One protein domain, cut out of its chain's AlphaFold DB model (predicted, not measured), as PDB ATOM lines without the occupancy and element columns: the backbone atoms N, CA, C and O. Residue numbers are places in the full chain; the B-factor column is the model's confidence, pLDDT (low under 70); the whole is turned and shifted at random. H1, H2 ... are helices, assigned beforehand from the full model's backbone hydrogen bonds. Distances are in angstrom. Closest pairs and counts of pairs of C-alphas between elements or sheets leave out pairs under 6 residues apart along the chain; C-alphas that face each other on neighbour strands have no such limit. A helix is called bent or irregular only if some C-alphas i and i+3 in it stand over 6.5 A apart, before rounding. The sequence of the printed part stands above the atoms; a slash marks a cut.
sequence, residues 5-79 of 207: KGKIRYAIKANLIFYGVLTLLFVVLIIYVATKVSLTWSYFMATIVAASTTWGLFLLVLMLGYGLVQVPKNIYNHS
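Overview. This is residues 5 to 79 of the 207 residues of the protein "Hypothetical protein" of Adineta steineri (UniProt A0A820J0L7). The model is an open V: a long helix, H2, and a second long helix, H1, meet near their ends at a corner made by the link at residues 37 to 40, and nothing fills the space between the two arms. H2 is the longer arm, and H1 has a kink on its way to its free end. The printed part has 75 residues with two named helices, H1 then H2 along the chain, and no named strand, and its class is all helix. The whole is extended, with a radius of gyration of the C-alphas of 19.9 A, and flat, spanning 59 by 41 by 16 A.

Arrangement. Begin with H2, residues 41 to 79, the longest helix; its residues 41 to 43 and 45 to 79 stand free. Across a tight link of 4 residues is H1, residues 5 to 36, of which 5 to 29 stand free. The two helices are apart, with no C-alpha of the one within 8 A of the other. Look near Ile 17 for a kink of 33 degrees in H1. In the backbone, 27 of 28 O i to N i+4 pairs of H1 and 34 of 35 of H2 are within hydrogen-bond range.

Along the chain. Find C-alpha 41 at (139.883, 157.832, 179.300); from there H2 runs 56.0 A to C-alpha 79 at (154.623, 162.319, 125.471). H2 is neither bent nor irregular, but only just: C-alphas 69 and 72 are 6.1 A apart. Then find C-alpha 5 at (161.043, 128.962, 156.410), where H1 begins; it ends 44.6 A away at C-alpha 36.

Size, cuts and confidence. The two C-alphas farthest apart, those of Ser 38 and Ser 79, are 59.6 A apart. The printed part has no cut. Its mean pLDDT is 81.2; look for values under 70 at residues 5, 7, 37 to 39 and 77 to 79.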
ATOM      1  N   LYS A   5     161.103 128.619 154.979       67.25
ATOM      2  CA  LYS A   5     161.043 128.962 156.410       67.25
ATOM      3  C   LYS A   5     162.251 129.773 156.893       67.25
ATOM      4  O   LYS A   5     162.071 130.673 157.711       67.25
ATOM      5  N   GLY A   6     163.458 129.483 156.402       70.00
ATOM      6  CA  GLY A   6     164.675 130.208 156.785       70.00
ATOM      7  C   GLY A   6     164.677 131.649 156.277       70.00
ATOM      8  O   GLY A   6     164.904 132.581 157.049       70.00
ATOM      9  N   LYS A   7     164.320 131.843 155.001       69.75
ATOM     10  CA  LYS A   7     164.223 133.176 154.384       69.75
ATOM     11  C   LYS A   7     163.132 134.038 155.019       69.75
ATOM     12  O   LYS A   7     163.373 135.211 155.278       69.75
ATOM     13  N   ILE A   8     161.973 133.454 155.334       73.56
ATOM     14  CA  ILE A   8     160.876 134.181 155.992       73.56
ATOM     15  C   ILE A   8     161.262 134.586 157.420       73.56
ATOM     16  O   ILE A   8     161.062 135.735 157.798       73.56
ATOM     17  N   ARG A   9     161.872 133.693 158.214       75.31
ATOM     18  CA  ARG A   9     162.329 134.042 159.573       75.31
ATOM     19  C   ARG A   9     163.379 135.146 159.566       75.31
ATOM     20  O   ARG A   9     163.347 136.000 160.446       75.31
ATOM     21  N   TYR A  10     164.287 135.132 158.593       76.25
ATOM     22  CA  TYR A  10     165.291 136.179 158.447       76.25
ATOM     23  C   TYR A  10     164.657 137.521 158.058       76.25
ATOM     24  O   TYR A  10     164.904 138.519 158.727       76.25
ATOM     25  N   ALA A  11     163.772 137.535 157.055       72.94
ATOM     26  CA  ALA A  11     163.064 138.744 156.630       72.94
ATOM     27  C   ALA A  11     162.190 139.334 157.752       72.94
ATOM     28  O   ALA A  11     162.208 140.540 157.979       72.94
ATOM     29  N   ILE A  12     161.484 138.481 158.505       75.81
ATOM     30  CA  ILE A  12     160.684 138.907 159.657       75.81
ATOM     31  C   ILE A  12     161.582 139.454 160.761       75.81
ATOM     32  O   ILE A  12     161.289 140.526 161.264       75.81
ATOM     33  N   LYS A  13     162.677 138.778 161.136       76.44
ATOM     34  CA  LYS A  13     163.581 139.280 162.187       76.44
ATOM     35  C   LYS A  13     164.231 140.611 161.807       76.44
ATOM     36  O   LYS A  13     164.307 141.493 162.655       76.44
ATOM     37  N   ALA A  14     164.660 140.761 160.555       73.56
ATOM     38  CA  ALA A  14     165.261 141.999 160.066       73.56
ATOM     39  C   ALA A  14     164.272 143.174 160.144       73.56
ATOM     40  O   ALA A  14     164.615 144.225 160.680       73.56
ATOM     41  N   ASN A  15     163.022 142.968 159.712       76.44
ATOM     42  CA  ASN A  15     161.980 143.986 159.859       76.44
ATOM     43  C   ASN A  15     161.601 144.212 161.330       76.44
ATOM     44  O   ASN A  15     161.479 145.349 161.772       76.44
ATOM     45  N   LEU A  16     161.437 143.146 162.114       82.06
ATOM     46  CA  LEU A  16     160.970 143.218 163.498       82.06
ATOM     47  C   LEU A  16     161.956 143.951 164.410       82.06
ATOM     48  O   LEU A  16     161.515 144.601 165.345       82.06
ATOM     49  N   ILE A  17     163.264 143.881 164.159       82.94
ATOM     50  CA  ILE A  17     164.245 144.638 164.950       82.94
ATOM     51  C   ILE A  17     164.034 146.142 164.751       82.94
ATOM     52  O   ILE A  17     163.901 146.876 165.728       82.94
ATOM     53  N   PHE A  18     163.939 146.595 163.498       83.25
ATOM     54  CA  PHE A  18     163.762 148.014 163.198       83.25
ATOM     55  C   PHE A  18     162.397 148.532 163.676       83.25
ATOM     56  O   PHE A  18     162.321 149.504 164.430       83.25
ATOM     57  N   TYR A  19     161.315 147.839 163.309       86.44
ATOM     58  CA  TYR A  19     159.961 148.221 163.721       86.44
ATOM     59  C   TYR A  19     159.712 148.000 165.218       86.44
ATOM     60  O   TYR A  19     158.934 148.732 165.824       86.44
ATOM     61  N   GLY A  20     160.386 147.033 165.839       87.56
ATOM     62  CA  GLY A  20     160.278 146.729 167.263       87.56
ATOM     63  C   GLY A  20     160.883 147.819 168.140       87.56
ATOM     64  O   GLY A  20     160.226 148.260 169.080       87.56
ATOM     65  N   VAL A  21     162.079 148.320 167.807       88.12
ATOM     66  CA  VAL A  21     162.683 149.459 168.526       88.12
ATOM     67  C   VAL A  21     161.822 150.717 168.374       88.12
ATOM     68  O   VAL A  21     161.566 151.404 169.361       88.12
ATOM     69  N   LEU A  22     161.300 150.978 167.170       85.81
ATOM     70  CA  LEU A  22     160.358 152.076 166.914       85.81
ATOM     71  C   LEU A  22     159.072 151.955 167.744       85.81
ATOM     72  O   LEU A  22     158.624 152.933 168.339       85.81
ATOM     73  N   THR A  23     158.500 150.753 167.814       85.31
ATOM     74  CA  THR A  23     157.282 150.483 168.591       85.31
ATOM     75  C   THR A  23     157.539 150.661 170.085       85.31
ATOM     76  O   THR A  23     156.729 151.264 170.780       85.31
ATOM     77  N   LEU A  24     158.686 150.195 170.583       89.00
ATOM     78  CA  LEU A  24     159.072 150.362 171.981       89.00
ATOM     79  C   LEU A  24     159.248 151.843 172.341       89.00
ATOM     80  O   LEU A  24     158.739 152.283 173.369       89.00
ATOM     81  N   LEU A  25     159.886 152.631 171.472       90.62
ATOM     82  CA  LEU A  25     160.021 154.078 171.651       90.62
ATOM     83  C   LEU A  25     158.649 154.771 171.677       90.62
ATOM     84  O   LEU A  25     158.394 155.605 172.545       90.62
ATOM     85  N   PHE A  26     157.742 154.378 170.782       86.62
ATOM     86  CA  PHE A  26     156.372 154.891 170.744       86.62
ATOM     87  C   PHE A  26     155.592 154.574 172.031       86.62
ATOM     88  O   PHE A  26     154.927 155.446 172.585       86.62
ATOM     89  N   VAL A  27     155.724 153.354 172.559       85.38
ATOM     90  CA  VAL A  27     155.093 152.943 173.824       85.38
ATOM     91  C   VAL A  27     155.651 153.732 175.013       85.38
ATOM     92  O   VAL A  27     154.876 154.210 175.838       85.38
ATOM     93  N   VAL A  28     156.971 153.933 175.089       88.19
ATOM     94  CA  VAL A  28     157.596 154.756 176.141       88.19
ATOM     95  C   VAL A  28     157.088 156.199 176.087       88.19
ATOM     96  O   VAL A  28     156.799 156.787 177.128       88.19
ATOM     97  N   LEU A  29     156.908 156.755 174.887       81.56
ATOM     98  CA  LEU A  29     156.355 158.095 174.695       81.56
ATOM     99  C   LEU A  29     154.894 158.186 175.162       81.56
ATOM    100  O   LEU A  29     154.529 159.149 175.834       81.56
ATOM    101  N   ILE A  30     154.075 157.165 174.888       78.19
ATOM    102  CA  ILE A  30     152.699 157.082 175.401       78.19
ATOM    103  C   ILE A  30     152.689 157.038 176.932       78.19
ATOM    104  O   ILE A  30     151.925 157.773 177.551       78.19
ATOM    105  N   ILE A  31     153.551 156.225 177.553       83.31
ATOM    106  CA  ILE A  31     153.654 156.126 179.019       83.31
ATOM    107  C   ILE A  31     154.122 157.460 179.628       83.31
ATOM    108  O   ILE A  31     153.608 157.897 180.660       83.31
ATOM    109  N   TYR A  32     155.061 158.153 178.984       83.31
ATOM    110  CA  TYR A  32     155.506 159.479 179.411       83.31
ATOM    111  C   TYR A  32     154.360 160.505 179.391       83.31
ATOM    112  O   TYR A  32     154.137 161.215 180.371       83.31
ATOM    113  N   VAL A  33     153.578 160.544 178.310       75.00
ATOM    114  CA  VAL A  33     152.392 161.410 178.218       75.00
ATOM    115  C   VAL A  33     151.345 161.012 179.264       75.00
ATOM    116  O   VAL A  33     150.780 161.882 179.920       75.00
ATOM    117  N   ALA A  34     151.152 159.709 179.482       73.19
ATOM    118  CA  ALA A  34     150.208 159.164 180.454       73.19
ATOM    119  C   ALA A  34     150.531 159.499 181.915       73.19
ATOM    120  O   ALA A  34     149.628 159.591 182.740       73.19
ATOM    121  N   THR A  35     151.813 159.658 182.248       76.44
ATOM    122  CA  THR A  35     152.254 160.004 183.609       76.44
ATOM    123  C   THR A  35     152.252 161.510 183.859       76.44
ATOM    124  O   THR A  35     152.045 161.939 184.992       76.44
ATOM    125  N   LYS A  36     152.460 162.331 182.819       70.56
ATOM    126  CA  LYS A  36     152.440 163.801 182.916       70.56
ATOM    127  C   LYS A  36     151.042 164.405 182.822       70.56
ATOM    128  O   LYS A  36     150.788 165.429 183.449       70.56
ATOM    129  N   VAL A  37     150.152 163.788 182.055       67.81
ATOM    130  CA  VAL A  37     148.743 164.168 181.938       67.81
ATOM    131  C   VAL A  37     147.957 163.113 182.692       67.81
ATOM    132  O   VAL A  37     147.961 161.961 182.281       67.81
ATOM    133  N   SER A  38     147.297 163.471 183.792       61.28
ATOM    134  CA  SER A  38     146.401 162.573 184.531       61.28
ATOM    135  C   SER A  38     145.291 162.067 183.599       61.28
ATOM    136  O   SER A  38     144.267 162.728 183.414       61.28
ATOM    137  N   LEU A  39     145.542 160.932 182.941       57.62
ATOM    138  CA  LEU A  39     144.754 160.435 181.819       57.62
ATOM    139  C   LEU A  39     143.386 159.952 182.296       57.62
ATOM    140  O   LEU A  39     143.209 158.809 182.712       57.62
ATOM    141  N   THR A  40     142.379 160.805 182.161       71.00
ATOM    142  CA  THR A  40     141.005 160.324 182.024       71.00
ATOM    143  C   THR A  40     140.855 159.686 180.642       71.00
ATOM    144  O   THR A  40     141.355 160.225 179.653       71.00
ATOM    145  N   TRP A  41     140.124 158.572 180.552       72.62
ATOM    146  CA  TRP A  41     139.883 157.832 179.300       72.62
ATOM    147  C   TRP A  41     139.376 158.720 178.147       72.62
ATOM    148  O   TRP A  41     139.718 158.509 176.985       72.62
ATOM    149  N   SER A  42     138.649 159.788 178.489       76.12
ATOM    150  CA  SER A  42     138.184 160.822 177.560       76.12
ATOM    151  C   SER A  42     139.324 161.569 176.838       76.12
ATOM    152  O   SER A  42     139.295 161.715 175.617       76.12
ATOM    153  N   TYR A  43     140.379 161.982 177.551       77.12
ATOM    154  CA  TYR A  43     141.491 162.748 176.965       77.12
ATOM    155  C   TYR A  43     142.384 161.898 176.053       77.12
ATOM    156  O   TYR A  43     142.913 162.398 175.057       77.12
ATOM    157  N   PHE A  44     142.520 160.602 176.351       79.06
ATOM    158  CA  PHE A  44     143.240 159.661 175.489       79.06
ATOM    159  C   PHE A  44     142.553 159.522 174.127       79.06
ATOM    160  O   PHE A  44     143.191 159.678 173.085       79.06
ATOM    161  N   MET A  45     141.233 159.316 174.136       81.38
ATOM    162  CA  MET A  45     140.437 159.221 172.911       81.38
ATOM    163  C   MET A  45     140.477 160.528 172.114       81.38
ATOM    164  O   MET A  45     140.693 160.493 170.905       81.38
ATOM    165  N   ALA A  46     140.372 161.681 172.783       82.94
ATOM    166  CA  ALA A  46     140.491 162.987 172.131       82.94
ATOM    167  C   ALA A  46     141.859 163.184 171.449       82.94
ATOM    168  O   ALA A  46     141.928 163.698 170.333       82.94
ATOM    169  N   THR A  47     142.942 162.715 172.076       81.69
ATOM    170  CA  THR A  47     144.297 162.788 171.511       81.69
ATOM    171  C   THR A  47     144.447 161.890 170.284       81.69
ATOM    172  O   THR A  47     145.028 162.318 169.291       81.69
ATOM    173  N   ILE A  48     143.887 160.674 170.304       85.75
ATOM    174  CA  ILE A  48     143.899 159.769 169.140       85.75
ATOM    175  C   ILE A  48     143.111 160.367 167.976       85.75
ATOM    176  O   ILE A  48     143.580 160.330 166.839       85.75
ATOM    177  N   VAL A  49     141.936 160.935 168.251       88.62
ATOM    178  CA  VAL A  49     141.115 161.584 167.222       88.62
ATOM    179  C   VAL A  49     141.881 162.757 166.609       88.62
ATOM    180  O   VAL A  49     142.047 162.795 165.393       88.62
ATOM    181  N   ALA A  50     142.449 163.647 167.430       89.19
ATOM    182  CA  ALA A  50     143.243 164.780 166.952       89.19
ATOM    183  C   ALA A  50     144.507 164.347 166.181       89.19
ATOM    184  O   ALA A  50     144.846 164.930 165.146       89.19
ATOM    185  N   ALA A  51     145.191 163.296 166.641       88.88
ATOM    186  CA  ALA A  51     146.346 162.725 165.957       88.88
ATOM    187  C   ALA A  51     145.958 162.131 164.596       88.88
ATOM    188  O   ALA A  51     146.632 162.385 163.606       88.88
ATOM    189  N   SER A  52     144.850 161.391 164.513       93.00
ATOM    190  CA  SER A  52     144.350 160.823 163.256       93.00
ATOM    191  C   SER A  52     143.978 161.919 162.252       93.00
ATOM    192  O   SER A  52     144.342 161.844 161.079       93.00
ATOM    193  N   THR A  53     143.333 162.993 162.719       93.94
ATOM    194  CA  THR A  53     142.973 164.135 161.868       93.94
ATOM    195  C   THR A  53     144.205 164.865 161.334       93.94
ATOM    196  O   THR A  53     144.268 165.184 160.147       93.94
ATOM    197  N   THR A  54     145.211 165.103 162.176       92.62
ATOM    198  CA  THR A  54     146.450 165.779 161.754       92.62
ATOM    199  C   THR A  54     147.307 164.897 160.847       92.62
ATOM    200  O   THR A  54     147.807 165.388 159.837       92.62
ATOM    201  N   TRP A  55     147.400 163.591 161.121       93.12
ATOM    202  CA  TRP A  55     148.043 162.629 160.221       93.12
ATOM    203  C   TRP A  55     147.330 162.522 158.872       93.12
ATOM    204  O   TRP A  55     147.994 162.480 157.840       93.12
ATOM    205  N   GLY A  56     145.996 162.522 158.854       92.38
ATOM    206  CA  GLY A  56     145.211 162.502 157.619       92.38
ATOM    207  C   GLY A  56     145.460 163.736 156.751       92.38
ATOM    208  O   GLY A  56     145.728 163.608 155.558       92.38
ATOM    209  N   LEU A  57     145.452 164.928 157.356       92.00
ATOM    210  CA  LEU A  57     145.782 166.173 156.656       92.00
ATOM    211  C   LEU A  57     147.235 166.187 156.167       92.00
ATOM    212  O   LEU A  57     147.493 166.579 155.031       92.00
ATOM    213  N   PHE A  58     148.176 165.712 156.983       93.31
ATOM    214  CA  PHE A  58     149.581 165.601 156.601       93.31
ATOM    215  C   PHE A  58     149.775 164.680 155.388       93.31
ATOM    216  O   PHE A  58     150.433 165.058 154.419       93.31
ATOM    217  N   LEU A  59     149.149 163.498 155.400       91.06
ATOM    218  CA  LEU A  59     149.187 162.567 154.274       91.06
ATOM    219  C   LEU A  59     148.536 163.157 153.021       91.06
ATOM    220  O   LEU A  59     149.079 162.977 151.935       91.06
ATOM    221  N   LEU A  60     147.428 163.895 153.153       93.25
ATOM    222  CA  LEU A  60     146.772 164.564 152.027       93.25
ATOM    223  C   LEU A  60     147.700 165.599 151.382       93.25
ATOM    224  O   LEU A  60     147.862 165.591 150.164       93.25
ATOM    225  N   VAL A  61     148.361 166.437 152.184       94.12
ATOM    226  CA  VAL A  61     149.330 167.430 151.690       94.12
ATOM    227  C   VAL A  61     150.501 166.751 150.973       94.12
ATOM    228  O   VAL A  61     150.882 167.183 149.883       94.12
ATOM    229  N   LEU A  62     151.042 165.661 151.528       90.31
ATOM    230  CA  LEU A  62     152.093 164.880 150.867       90.31
ATOM    231  C   LEU A  62     151.613 164.273 149.547       90.31
ATOM    232  O   LEU A  62     152.326 164.346 148.543       90.31
ATOM    233  N   MET A  63     150.405 163.703 149.526       88.88
ATOM    234  CA  MET A  63     149.823 163.143 148.308       88.88
ATOM    235  C   MET A  63     149.606 164.222 147.248       88.88
ATOM    236  O   MET A  63     149.853 163.967 146.072       88.88
ATOM    237  N   LEU A  64     149.195 165.427 147.652       90.25
ATOM    238  CA  LEU A  64     149.019 166.564 146.756       90.25
ATOM    239  C   LEU A  64     150.363 167.012 146.168       90.25
ATOM    240  O   LEU A  64     150.464 167.200 144.960       90.25
ATOM    241  N   GLY A  65     151.412 167.115 146.990       87.69
ATOM    242  CA  GLY A  65     152.758 167.465 146.527       87.69
ATOM    243  C   GLY A  65     153.340 166.427 145.563       87.69
ATOM    244  O   GLY A  65     153.878 166.777 144.511       87.69
ATOM    245  N   TYR A  66     153.181 165.141 145.877       85.81
ATOM    246  CA  TYR A  66     153.619 164.048 145.012       85.81
ATOM    247  C   TYR A  66     152.810 163.994 143.711       85.81
ATOM    248  O   TYR A  66     153.384 163.915 142.625       85.81
ATOM    249  N   GLY A  67     151.482 164.086 143.810       85.69
ATOM    250  CA  GLY A  67     150.564 164.061 142.674       85.69
ATOM    251  C   GLY A  67     150.783 165.233 141.719       85.69
ATOM    252  O   GLY A  67     150.863 165.022 140.512       85.69
ATOM    253  N   LEU A  68     150.974 166.448 142.242       85.38
ATOM    254  CA  LEU A  68     151.163 167.654 141.432       85.38
ATOM    255  C   LEU A  68     152.444 167.610 140.591       85.38
ATOM    256  O   LEU A  68     152.469 168.153 139.493       85.38
ATOM    257  N   VAL A  69     153.504 166.956 141.074       83.25
ATOM    258  CA  VAL A  69     154.783 166.867 140.349       83.25
ATOM    259  C   VAL A  69     154.855 165.614 139.484       83.25
ATOM    260  O   VAL A  69     155.337 165.666 138.350       83.25
ATOM    261  N   GLN A  70     154.382 164.471 139.985       82.25
ATOM    262  CA  GLN A  70     154.510 163.218 139.253       82.25
ATOM    263  C   GLN A  70     153.529 163.078 138.108       82.25
ATOM    264  O   GLN A  70     153.928 162.552 137.078       82.25
ATOM    265  N   VAL A  71     152.295 163.562 138.232       82.25
ATOM    266  CA  VAL A  71     151.308 163.456 137.149       82.25
ATOM    267  C   VAL A  71     151.772 164.182 135.875       82.25
ATOM    268  O   VAL A  71     151.866 163.519 134.841       82.25
ATOM    269  N   PRO A  72     152.151 165.477 135.892       79.25
ATOM    270  CA  PRO A  72     152.601 166.157 134.678       79.25
ATOM    271  C   PRO A  72     153.944 165.623 134.178       79.25
ATOM    272  O   PRO A  72     154.127 165.488 132.972       79.25
ATOM    273  N   LYS A  73     154.868 165.250 135.074       78.00
ATOM    274  CA  LYS A  73     156.134 164.614 134.679       78.00
ATOM    275  C   LYS A  73     155.896 163.266 134.001       78.00
ATOM    276  O   LYS A  73     156.562 162.953 133.019       78.00
ATOM    277  N   ASN A  74     154.940 162.485 134.499       74.69
ATOM    278  CA  ASN A  74     154.551 161.214 133.911       74.69
ATOM    279  C   ASN A  74     153.934 161.427 132.525       74.69
ATOM    280  O   ASN A  74     154.357 160.768 131.583       74.69
ATOM    281  N   ILE A  75     153.022 162.392 132.373       77.88
ATOM    282  CA  ILE A  75     152.407 162.744 131.082       77.88
ATOM    283  C   ILE A  75     153.461 163.259 130.089       77.88
ATOM    284  O   ILE A  75     153.500 162.810 128.947       77.88
ATOM    285  N   TYR A  76     154.365 164.143 130.519       76.00
ATOM    286  CA  TYR A  76     155.439 164.681 129.680       76.00
ATOM    287  C   TYR A  76     156.428 163.596 129.231       76.00
ATOM    288  O   TYR A  76     156.805 163.541 128.060       76.00
ATOM    289  N   ASN A  77     156.817 162.688 130.132       67.94
ATOM    290  CA  ASN A  77     157.678 161.557 129.784       67.94
ATOM    291  C   ASN A  77     156.982 160.563 128.847       67.94
ATOM    292  O   ASN A  77     157.630 160.068 127.929       67.94
ATOM    293  N   HIS A  78     155.683 160.307 129.036       66.94
ATOM    294  CA  HIS A  78     154.892 159.499 128.102       66.94
ATOM    295  C   HIS A  78     154.720 160.195 126.743       66.94
ATOM    296  O   HIS A  78     154.649 159.523 125.721       66.94
ATOM    297  N   SER A  79     154.716 161.532 126.706       68.38
ATOM    298  CA  SER A  79     154.623 162.319 125.471       68.38
ATOM    299  C   SER A  79     155.935 162.371 124.673       68.38
ATOM    300  O   SER A  79     155.895 162.627 123.470       68.38
TER     301      SER A  79